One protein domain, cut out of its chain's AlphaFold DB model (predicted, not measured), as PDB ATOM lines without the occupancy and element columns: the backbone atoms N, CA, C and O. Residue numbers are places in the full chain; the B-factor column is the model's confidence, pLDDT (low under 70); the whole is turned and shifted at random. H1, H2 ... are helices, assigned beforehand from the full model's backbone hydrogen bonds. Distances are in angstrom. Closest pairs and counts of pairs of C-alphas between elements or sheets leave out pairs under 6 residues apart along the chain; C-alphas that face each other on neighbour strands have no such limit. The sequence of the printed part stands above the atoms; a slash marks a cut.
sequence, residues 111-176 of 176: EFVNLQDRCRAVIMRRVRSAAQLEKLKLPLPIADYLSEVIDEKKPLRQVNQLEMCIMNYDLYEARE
ATOM      1  N   GLU A 111     -42.012 -64.328  43.308       86.00
ATOM      2  CA  GLU A 111     -42.885 -65.283  43.984       86.00
ATOM      3  C   GLU A 111     -42.876 -65.043  45.495       86.00
ATOM      4  O   GLU A 111     -41.961 -64.418  46.035       86.00
ATOM      5  N   PHE A 112     -43.942 -65.488  46.156       86.38
ATOM      6  CA  PHE A 112     -44.096 -65.386  47.603       86.38
ATOM      7  C   PHE A 112     -43.949 -66.773  48.201       86.38
ATOM      8  O   PHE A 112     -44.650 -67.698  47.795       86.38
ATOM      9  N   VAL A 113     -43.071 -66.889  49.187       84.81
ATOM     10  CA  VAL A 113     -42.717 -68.174  49.801       84.81
ATOM     11  C   VAL A 113     -43.853 -68.750  50.650       84.81
ATOM     12  O   VAL A 113     -43.968 -69.961  50.812       84.81
ATOM     13  N   ASN A 114     -44.721 -67.890  51.190       87.62
ATOM     14  CA  ASN A 114     -45.874 -68.282  51.991       87.62
ATOM     15  C   ASN A 114     -46.970 -67.196  51.974       87.62
ATOM     16  O   ASN A 114     -46.819 -66.120  51.384       87.62
ATOM     17  N   LEU A 115     -48.100 -67.483  52.634       91.62
ATOM     18  CA  LEU A 115     -49.224 -66.550  52.735       91.62
ATOM     19  C   LEU A 115     -48.845 -65.254  53.466       91.62
ATOM     20  O   LEU A 115     -49.323 -64.191  53.080       91.62
ATOM     21  N   GLN A 116     -47.984 -65.322  54.484       91.19
ATOM     22  CA  GLN A 116     -47.559 -64.151  55.251       91.19
ATOM     23  C   GLN A 116     -46.776 -63.161  54.375       91.19
ATOM     24  O   GLN A 116     -47.116 -61.979  54.363       91.19
ATOM     25  N   ASP A 117     -45.815 -63.635  53.575       86.88
ATOM     26  CA  ASP A 117     -45.052 -62.803  52.631       86.88
ATOM     27  C   ASP A 117     -45.966 -62.214  51.544       86.88
ATOM     28  O   ASP A 117     -45.890 -61.029  51.202       86.88
ATOM     29  N   ARG A 118     -46.935 -63.005  51.062       90.44
ATOM     30  CA  ARG A 118     -47.951 -62.522  50.119       90.44
ATOM     31  C   ARG A 118     -48.818 -61.418  50.729       90.44
ATOM     32  O   ARG A 118     -49.063 -60.403  50.075       90.44
ATOM     33  N   CYS A 119     -49.274 -61.592  51.967       91.44
ATOM     34  CA  CYS A 119     -50.036 -60.585  52.701       91.44
ATOM     35  C   CYS A 119     -49.207 -59.316  52.922       91.44
ATOM     36  O   CYS A 119     -49.691 -58.225  52.612       91.44
ATOM     37  N   ARG A 120     -47.946 -59.445  53.364       90.12
ATOM     38  CA  ARG A 120     -47.002 -58.325  53.525       90.12
ATOM     39  C   ARG A 120     -46.895 -57.515  52.240       90.12
ATOM     40  O   ARG A 120     -47.083 -56.302  52.264       90.12
ATOM     41  N   ALA A 121     -46.687 -58.173  51.103       87.12
ATOM     42  CA  ALA A 121     -46.561 -57.494  49.820       87.12
ATOM     43  C   ALA A 121     -47.834 -56.748  49.389       87.12
ATOM     44  O   ALA A 121     -47.749 -55.677  48.785       87.12
ATOM     45  N   VAL A 122     -49.022 -57.280  49.695       89.44
ATOM     46  CA  VAL A 122     -50.295 -56.590  49.425       89.44
ATOM     47  C   VAL A 122     -50.453 -55.359  50.320       89.44
ATOM     48  O   VAL A 122     -50.821 -54.294  49.819       89.44
ATOM     49  N   ILE A 123     -50.134 -55.479  51.611       90.06
ATOM     50  CA  ILE A 123     -50.200 -54.376  52.582       90.06
ATOM     51  C   ILE A 123     -49.245 -53.245  52.175       90.06
ATOM     52  O   ILE A 123     -49.653 -52.084  52.098       90.06
ATOM     53  N   MET A 124     -48.007 -53.578  51.808       85.56
ATOM     54  CA  MET A 124     -46.961 -52.607  51.451       85.56
ATOM     55  C   MET A 124     -47.233 -51.821  50.165       85.56
ATOM     56  O   MET A 124     -46.679 -50.748  49.947       85.56
ATOM     57  N   ARG A 125     -48.162 -52.273  49.314       84.44
ATOM     58  CA  ARG A 125     -48.631 -51.448  48.184       84.44
ATOM     59  C   ARG A 125     -49.438 -50.230  48.642       84.44
ATOM     60  O   ARG A 125     -49.513 -49.240  47.907       84.44
ATOM     61  N   ARG A 126     -50.074 -50.324  49.815       87.00
ATOM     62  CA  ARG A 126     -50.934 -49.292  50.412       87.00
ATOM     63  C   ARG A 126     -50.206 -48.478  51.482       87.00
ATOM     64  O   ARG A 126     -50.474 -47.286  51.593       87.00
ATOM     65  N   VAL A 127     -49.297 -49.106  52.224       88.00
ATOM     66  CA  VAL A 127     -48.502 -48.487  53.292       88.00
ATOM     67  C   VAL A 127     -47.096 -48.218  52.760       88.00
ATOM     68  O   VAL A 127     -46.316 -49.146  52.600       88.00
ATOM     69  N   ARG A 128     -46.793 -46.958  52.432       81.19
ATOM     70  CA  ARG A 128     -45.542 -46.546  51.764       81.19
ATOM     71  C   ARG A 128     -44.588 -45.754  52.657       81.19
ATOM     72  O   ARG A 128     -43.554 -45.308  52.179       81.19
ATOM     73  N   SER A 129     -44.943 -45.526  53.918       86.88
ATOM     74  CA  SER A 129     -44.080 -44.831  54.872       86.88
ATOM     75  C   SER A 129     -44.285 -45.345  56.290       86.88
ATOM     76  O   SER A 129     -45.371 -45.827  56.633       86.88
ATOM     77  N   ALA A 130     -43.260 -45.180  57.129       86.44
ATOM     78  CA  ALA A 130     -43.322 -45.521  58.546       86.44
ATOM     79  C   ALA A 130     -44.495 -44.813  59.248       86.44
ATOM     80  O   ALA A 130     -45.264 -45.440  59.972       86.44
ATOM     81  N   ALA A 131     -44.737 -43.540  58.918       89.00
ATOM     82  CA  ALA A 131     -45.854 -42.765  59.462       89.00
ATOM     83  C   ALA A 131     -47.243 -43.330  59.098       89.00
ATOM     84  O   ALA A 131     -48.210 -43.126  59.830       89.00
ATOM     85  N   GLN A 132     -47.395 -44.008  57.953       90.12
ATOM     86  CA  GLN A 132     -48.647 -44.696  57.620       90.12
ATOM     87  C   GLN A 132     -48.791 -46.006  58.394       90.12
ATOM     88  O   GLN A 132     -49.901 -46.335  58.806       90.12
ATOM     89  N   LEU A 133     -47.688 -46.732  58.593       90.56
ATOM     90  CA  LEU A 133     -47.664 -47.980  59.350       90.56
ATOM     91  C   LEU A 133     -48.018 -47.739  60.825       90.56
ATOM     92  O   LEU A 133     -48.855 -48.446  61.378       90.56
ATOM     93  N   GLU A 134     -47.463 -46.687  61.431       90.88
ATOM     94  CA  GLU A 134     -47.703 -46.316  62.829       90.88
ATOM     95  C   GLU A 134     -49.189 -46.022  63.114       90.88
ATOM     96  O   GLU A 134     -49.743 -46.440  64.133       90.88
ATOM     97  N   LYS A 135     -49.894 -45.397  62.158       93.12
ATOM     98  CA  LYS A 135     -51.338 -45.112  62.264       93.12
ATOM     99  C   LYS A 135     -52.207 -46.363  62.360       93.12
ATOM    100  O   LYS A 135     -53.334 -46.265  62.844       93.12
ATOM    101  N   LEU A 136     -51.713 -47.516  61.903       91.25
ATOM    102  CA  LEU A 136     -52.449 -48.780  61.963       91.25
ATOM    103  C   LEU A 136     -52.489 -49.372  63.376       91.25
ATOM    104  O   LEU A 136     -53.300 -50.263  63.613       91.25
ATOM    105  N   LYS A 137     -51.651 -48.876  64.305       93.25
ATOM    106  CA  LYS A 137     -51.592 -49.320  65.710       93.25
ATOM    107  C   LYS A 137     -51.520 -50.850  65.843       93.25
ATOM    108  O   LYS A 137     -52.254 -51.457  66.621       93.25
ATOM    109  N   LEU A 138     -50.668 -51.472  65.029       93.31
ATOM    110  CA  LEU A 138     -50.494 -52.925  64.998       93.31
ATOM    111  C   LEU A 138     -49.689 -53.410  66.215       93.31
ATOM    112  O   LEU A 138     -48.867 -52.656  66.737       93.31
ATOM    113  N   PRO A 139     -49.864 -54.675  66.643       96.38
ATOM    114  CA  PRO A 139     -48.955 -55.308  67.593       96.38
ATOM    115  C   PRO A 139     -47.497 -55.212  67.125       96.38
ATOM    116  O   PRO A 139     -47.231 -55.414  65.938       96.38
ATOM    117  N   LEU A 140     -46.567 -54.969  68.058       91.75
ATOM    118  CA  LEU A 140     -45.141 -54.754  67.763       91.75
ATOM    119  C   LEU A 140     -44.537 -55.801  66.811       91.75
ATOM    120  O   LEU A 140     -43.978 -55.387  65.803       91.75
ATOM    121  N   PRO A 141     -44.747 -57.125  66.992       93.81
ATOM    122  CA  PRO A 141     -44.161 -58.111  66.081       93.81
ATOM    123  C   PRO A 141     -44.617 -57.954  64.624       93.81
ATOM    124  O   PRO A 141     -43.868 -58.239  63.695       93.81
ATOM    125  N   ILE A 142     -45.855 -57.500  64.409       92.25
ATOM    126  CA  ILE A 142     -46.399 -57.268  63.069       92.25
ATOM    127  C   ILE A 142     -45.875 -55.940  62.521       92.25
ATOM    128  O   ILE A 142     -45.539 -55.871  61.344       92.25
ATOM    129  N   ALA A 143     -45.803 -54.896  63.349       91.44
ATOM    130  CA  ALA A 143     -45.243 -53.609  62.947       91.44
ATOM    131  C   ALA A 143     -43.767 -53.741  62.537       91.44
ATOM    132  O   ALA A 143     -43.405 -53.275  61.458       91.44
ATOM    133  N   ASP A 144     -42.961 -54.447  63.331       90.50
ATOM    134  CA  ASP A 144     -41.548 -54.712  63.051       90.50
ATOM    135  C   ASP A 144     -41.394 -55.539  61.777       90.50
ATOM    136  O   ASP A 144     -40.716 -55.122  60.844       90.50
ATOM    137  N   TYR A 145     -42.130 -56.650  61.664       90.19
ATOM    138  CA  TYR A 145     -42.130 -57.449  60.443       90.19
ATOM    139  C   TYR A 145     -42.548 -56.634  59.217       90.19
ATOM    140  O   TYR A 145     -42.054 -56.857  58.126       90.19
ATOM    141  N   LEU A 146     -43.471 -55.685  59.328       90.38
ATOM    142  CA  LEU A 146     -43.887 -54.871  58.191       90.38
ATOM    143  C   LEU A 146     -42.860 -53.772  57.858       90.38
ATOM    144  O   LEU A 146     -42.665 -53.480  56.678       90.38
ATOM    145  N   SER A 147     -42.166 -53.205  58.841       88.19
ATOM    146  CA  SER A 147     -41.266 -52.065  58.641       88.19
ATOM    147  C   SER A 147     -39.977 -52.404  57.882       88.19
ATOM    148  O   SER A 147     -39.489 -51.541  57.157       88.19
ATOM    149  N   GLU A 148     -39.470 -53.646  57.936       84.12
ATOM    150  CA  GLU A 148     -38.163 -53.996  57.324       84.12
ATOM    151  C   GLU A 148     -38.101 -53.774  55.798       84.12
ATOM    152  O   GLU A 148     -37.019 -53.707  55.223       84.12
ATOM    153  N   VAL A 149     -39.249 -53.685  55.118       78.06
ATOM    154  CA  VAL A 149     -39.340 -53.496  53.655       78.06
ATOM    155  C   VAL A 149     -39.740 -52.078  53.248       78.06
ATOM    156  O   VAL A 149     -39.923 -51.816  52.057       78.06
ATOM    157  N   ILE A 150     -39.905 -51.161  54.203       79.19
ATOM    158  CA  ILE A 150     -40.180 -49.756  53.903       79.19
ATOM    159  C   ILE A 150     -38.851 -49.081  53.553       79.19
ATOM    160  O   ILE A 150     -38.081 -48.700  54.428       79.19
ATOM    161  N   ASP A 151     -38.587 -48.929  52.255       66.81
ATOM    162  CA  ASP A 151     -37.476 -48.116  51.761       66.81
ATOM    163  C   ASP A 151     -37.934 -46.655  51.638       66.81
ATOM    164  O   ASP A 151     -38.752 -46.312  50.781       66.81
ATOM    165  N   GLU A 152     -37.428 -45.783  52.510       63.53
ATOM    166  CA  GLU A 152     -37.720 -44.343  52.476       63.53
ATOM    167  C   GLU A 152     -36.973 -43.603  51.353       63.53
ATOM    168  O   GLU A 152     -37.138 -42.389  51.179       63.53
ATOM    169  N   LYS A 153     -36.142 -44.299  50.563       60.81
ATOM    170  CA  LYS A 153     -35.415 -43.673  49.460       60.81
ATOM    171  C   LYS A 153     -36.386 -43.127  48.419       60.81
ATOM    172  O   LYS A 153     -37.260 -43.816  47.891       60.81
ATOM    173  N   LYS A 154     -36.191 -41.851  48.076       54.41
ATOM    174  CA  LYS A 154     -36.922 -41.213  46.980       54.41
ATOM    175  C   LYS A 154     -36.649 -41.987  45.682       54.41
ATOM    176  O   LYS A 154     -35.487 -42.305  45.420       54.41
ATOM    177  N   PRO A 155     -37.675 -42.261  44.858       57.12
ATOM    178  CA  PRO A 155     -37.458 -42.867  43.554       57.12
ATOM    179  C   PRO A 155     -36.473 -42.020  42.748       57.12
ATOM    180  O   PRO A 155     -36.511 -40.787  42.796       57.12
ATOM    181  N   LEU A 156     -35.586 -42.696  42.014       60.62
ATOM    182  CA  LEU A 156     -34.660 -42.035  41.104       60.62
ATOM    183  C   LEU A 156     -35.465 -41.174  40.127       60.62
ATOM    184  O   LEU A 156     -36.405 -41.654  39.490       60.62
ATOM    185  N   ARG A 157     -35.111 -39.891  40.030       77.31
ATOM    186  CA  ARG A 157     -35.680 -38.983  39.032       77.31
ATOM    187  C   ARG A 157     -34.804 -38.978  37.793       77.31
ATOM    188  O   ARG A 157     -33.584 -39.104  37.893       77.31
ATOM    189  N   GLN A 158     -35.422 -38.780  36.637       64.44
ATOM    190  CA  GLN A 158     -34.666 -38.546  35.419       64.44
ATOM    191  C   GLN A 158     -33.888 -37.234  35.561       64.44
ATOM    192  O   GLN A 158     -34.436 -36.210  35.981       64.44
ATOM    193  N   VAL A 159     -32.597 -37.302  35.259       70.25
ATOM    194  CA  VAL A 159     -31.718 -36.140  35.219       70.25
ATOM    195  C   VAL A 159     -32.106 -35.308  34.000       70.25
ATOM    196  O   VAL A 159     -32.299 -35.856  32.912       70.25
ATOM    197  N   ASN A 160     -32.285 -34.002  34.180       84.56
ATOM    198  CA  ASN A 160     -32.644 -33.128  33.068       84.56
ATOM    199  C   ASN A 160     -31.418 -32.826  32.183       84.56
ATOM    200  O   ASN A 160     -30.274 -33.095  32.546       84.56
ATOM    201  N   GLN A 161     -31.652 -32.269  30.994       76.88
ATOM    202  CA  GLN A 161     -30.588 -32.048  30.011       76.88
ATOM    203  C   GLN A 161     -29.497 -31.085  30.511       76.88
ATOM    204  O   GLN A 161     -28.330 -31.268  30.179       76.88
ATOM    205  N   LEU A 162     -29.860 -30.109  31.347       79.38
ATOM    206  CA  LEU A 162     -28.919 -29.166  31.950       79.38
ATOM    207  C   LEU A 162     -28.009 -29.866  32.971       79.38
ATOM    208  O   LEU A 162     -26.795 -29.705  32.939       79.38
ATOM    209  N   GLU A 163     -28.592 -30.701  33.828       83.25
ATOM    210  CA  GLU A 163     -27.875 -31.506  34.818       83.25
ATOM    211  C   GLU A 163     -26.966 -32.551  34.152       83.25
ATOM    212  O   GLU A 163     -25.856 -32.786  34.623       83.25
ATOM    213  N   MET A 164     -27.384 -33.135  33.022       71.69
ATOM    214  CA  MET A 164     -26.501 -33.994  32.226       71.69
ATOM    215  C   MET A 164     -25.309 -33.221  31.651       71.69
ATOM    216  O   MET A 164     -24.200 -33.746  31.640       71.69
ATOM    217  N   CYS A 165     -25.516 -31.990  31.166       71.69
ATOM    218  CA  CYS A 165     -24.426 -31.154  30.659       71.69
ATOM    219  C   CYS A 165     -23.412 -30.809  31.756       71.69
ATOM    220  O   CYS A 165     -22.215 -30.905  31.502       71.69
ATOM    221  N   ILE A 166     -23.880 -30.474  32.962       75.69
ATOM    222  CA  ILE A 166     -23.018 -30.165  34.115       75.69
ATOM    223  C   ILE A 166     -22.173 -31.384  34.500       75.69
ATOM    224  O   ILE A 166     -20.954 -31.283  34.544       75.69
ATOM    225  N   MET A 167     -22.787 -32.564  34.650       68.69
ATOM    226  CA  MET A 167     -22.036 -33.785  34.981       68.69
ATOM    227  C   MET A 167     -21.008 -34.164  33.911       68.69
ATOM    228  O   MET A 167     -19.951 -34.703  34.229       68.69
ATOM    229  N   ASN A 168     -21.305 -33.902  32.635       66.44
ATOM    230  CA  ASN A 168     -20.331 -34.111  31.570       66.44
ATOM    231  C   ASN A 168     -19.164 -33.126  31.687       66.44
ATOM    232  O   ASN A 168     -18.031 -33.548  31.497       66.44
ATOM    233  N   TYR A 169     -19.423 -31.859  32.022       63.91
ATOM    234  CA  TYR A 169     -18.391 -30.834  32.213       63.91
ATOM    235  C   TYR A 169     -17.457 -31.169  33.386       63.91
ATOM    236  O   TYR A 169     -16.241 -31.171  33.211       63.91
ATOM    237  N   ASP A 170     -18.009 -31.597  34.526       61.78
ATOM    238  CA  ASP A 170     -17.229 -32.025  35.700       61.78
ATOM    239  C   ASP A 170     -16.327 -33.240  35.391       61.78
ATOM    240  O   ASP A 170     -15.213 -33.366  35.899       61.78
ATOM    241  N   LEU A 171     -16.781 -34.142  34.510       52.81
ATOM    242  CA  LEU A 171     -15.982 -35.278  34.031       52.81
ATOM    243  C   LEU A 171     -14.858 -34.874  33.066       52.81
ATOM    244  O   LEU A 171     -13.924 -35.661  32.882       52.81
ATOM    245  N   TYR A 172     -14.958 -33.706  32.424       53.28
ATOM    246  CA  TYR A 172     -13.894 -33.144  31.593       53.28
ATOM    247  C   TYR A 172     -12.844 -32.417  32.440       53.28
ATOM    248  O   TYR A 172     -11.663 -32.625  32.186       53.28
ATOM    249  N   GLU A 173     -13.238 -31.660  33.471       49.38
ATOM    250  CA  GLU A 173     -12.282 -30.993  34.373       49.38
ATOM    251  C   GLU A 173     -11.514 -31.980  35.264       49.38
ATOM    252  O   GLU A 173     -10.326 -31.807  35.493       49.38
ATOM    253  N   ALA A 174     -12.130 -33.088  35.689       49.19
ATOM    254  CA  ALA A 174     -11.444 -34.131  36.464       49.19
ATOM    255  C   ALA A 174     -10.397 -34.946  35.660       49.19
ATOM    256  O   ALA A 174      -9.885 -35.955  36.155       49.19
ATOM    257  N   ARG A 175     -10.141 -34.579  34.397       49.31
ATOM    258  CA  ARG A 175      -9.137 -35.191  33.509       49.31
ATOM    259  C   ARG A 175      -7.939 -34.277  33.217       49.31
ATOM    260  O   ARG A 175      -7.074 -34.710  32.453       49.31
ATOM    261  N   GLU A 176      -7.886 -33.081  33.803       40.12
ATOM    262  CA  GLU A 176      -6.676 -32.242  33.897       40.12
ATOM    263  C   GLU A 176      -5.972 -32.444  35.247       40.12
ATOM    264  O   GLU A 176      -4.719 -32.407  35.252       40.12
TER     265      GLU A 176
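What this domain is: This is residues 111 to 176 of the 176 residues of the protein "SPRY domain-containing SOCS box protein 3" of Drosophila melanogaster (UniProt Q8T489). The longest helix, H4, sits alone at the far end of a long link, well away from a small, loose head of three shorter helices, H1, H2 and H3. In that head H3 touches H2 and is near H1, while residues 153 to 158, residues 160 to 166 and residues 168 to 176 stand free, so that the link and H4 make a long arm. The printed part has 66 residues with four named helices, in the order H1, H2, H3, H4, and no named strand; the class is all helix. The whole is extended, with a radius of gyration of the C-alphas of 20.0 A, and the C-alphas span 58 by 28 by 21 A along their three main axes.

How they stand to each other: H4, residues 161 to 173, touches no helix. H3, residues 140 to 147, comes before it in the chain; the two are apart, joined by a long link of 13 residues. H2, residues 130 to 134, touches H3, with 5 pairs of C-alphas within 8 A; the closest C-alphas are those of Ala 130 and Ser 147, 6.9 A apart. H1, residues 115 to 124, is close to H3 but not clearly touching, with 2 pairs of C-alphas within 8 A; the closest C-alphas are those of Arg 120 and Leu 146, 6.6 A apart. The lines of H1 and H3 stand at a steep tilt of 64 degrees, and they run the same way. H1 and H2 are apart, and H4 is apart from both. In H1, H2, H3 and H4 every O i to N i+4 pair is within hydrogen-bond range.

Where its parts are: H4 has 13 residues and is 18.8 A long from first to last C-alpha, from C-alpha 161 at (-30.588, -32.048, 30.011) to C-alpha 173 at (-12.282, -30.993, 34.373). H1 has 10 residues and is 14.2 A long, beginning with C-alpha 115 at (-49.224, -66.550, 52.735). H3 has 8 residues and is 10.3 A long; H2 has 5 residues and is 6.2 A long.

The domain as a whole: The two C-alphas farthest apart are those of Pro 139 and Glu 176, 58.8 A. Without the stretches that stand free, the body has 44 residues and spans 45 by 28 by 15 A. The printed part has no cut and ends at Glu 176, the chain's last residue. The links from H1 to H2 and from H2 to H3 are tight, and the link from H3 to H4 is long. The mean pLDDT of the printed part is 79.1; residues 151 to 156, residue 158 and residues 167 to 176 are under 70.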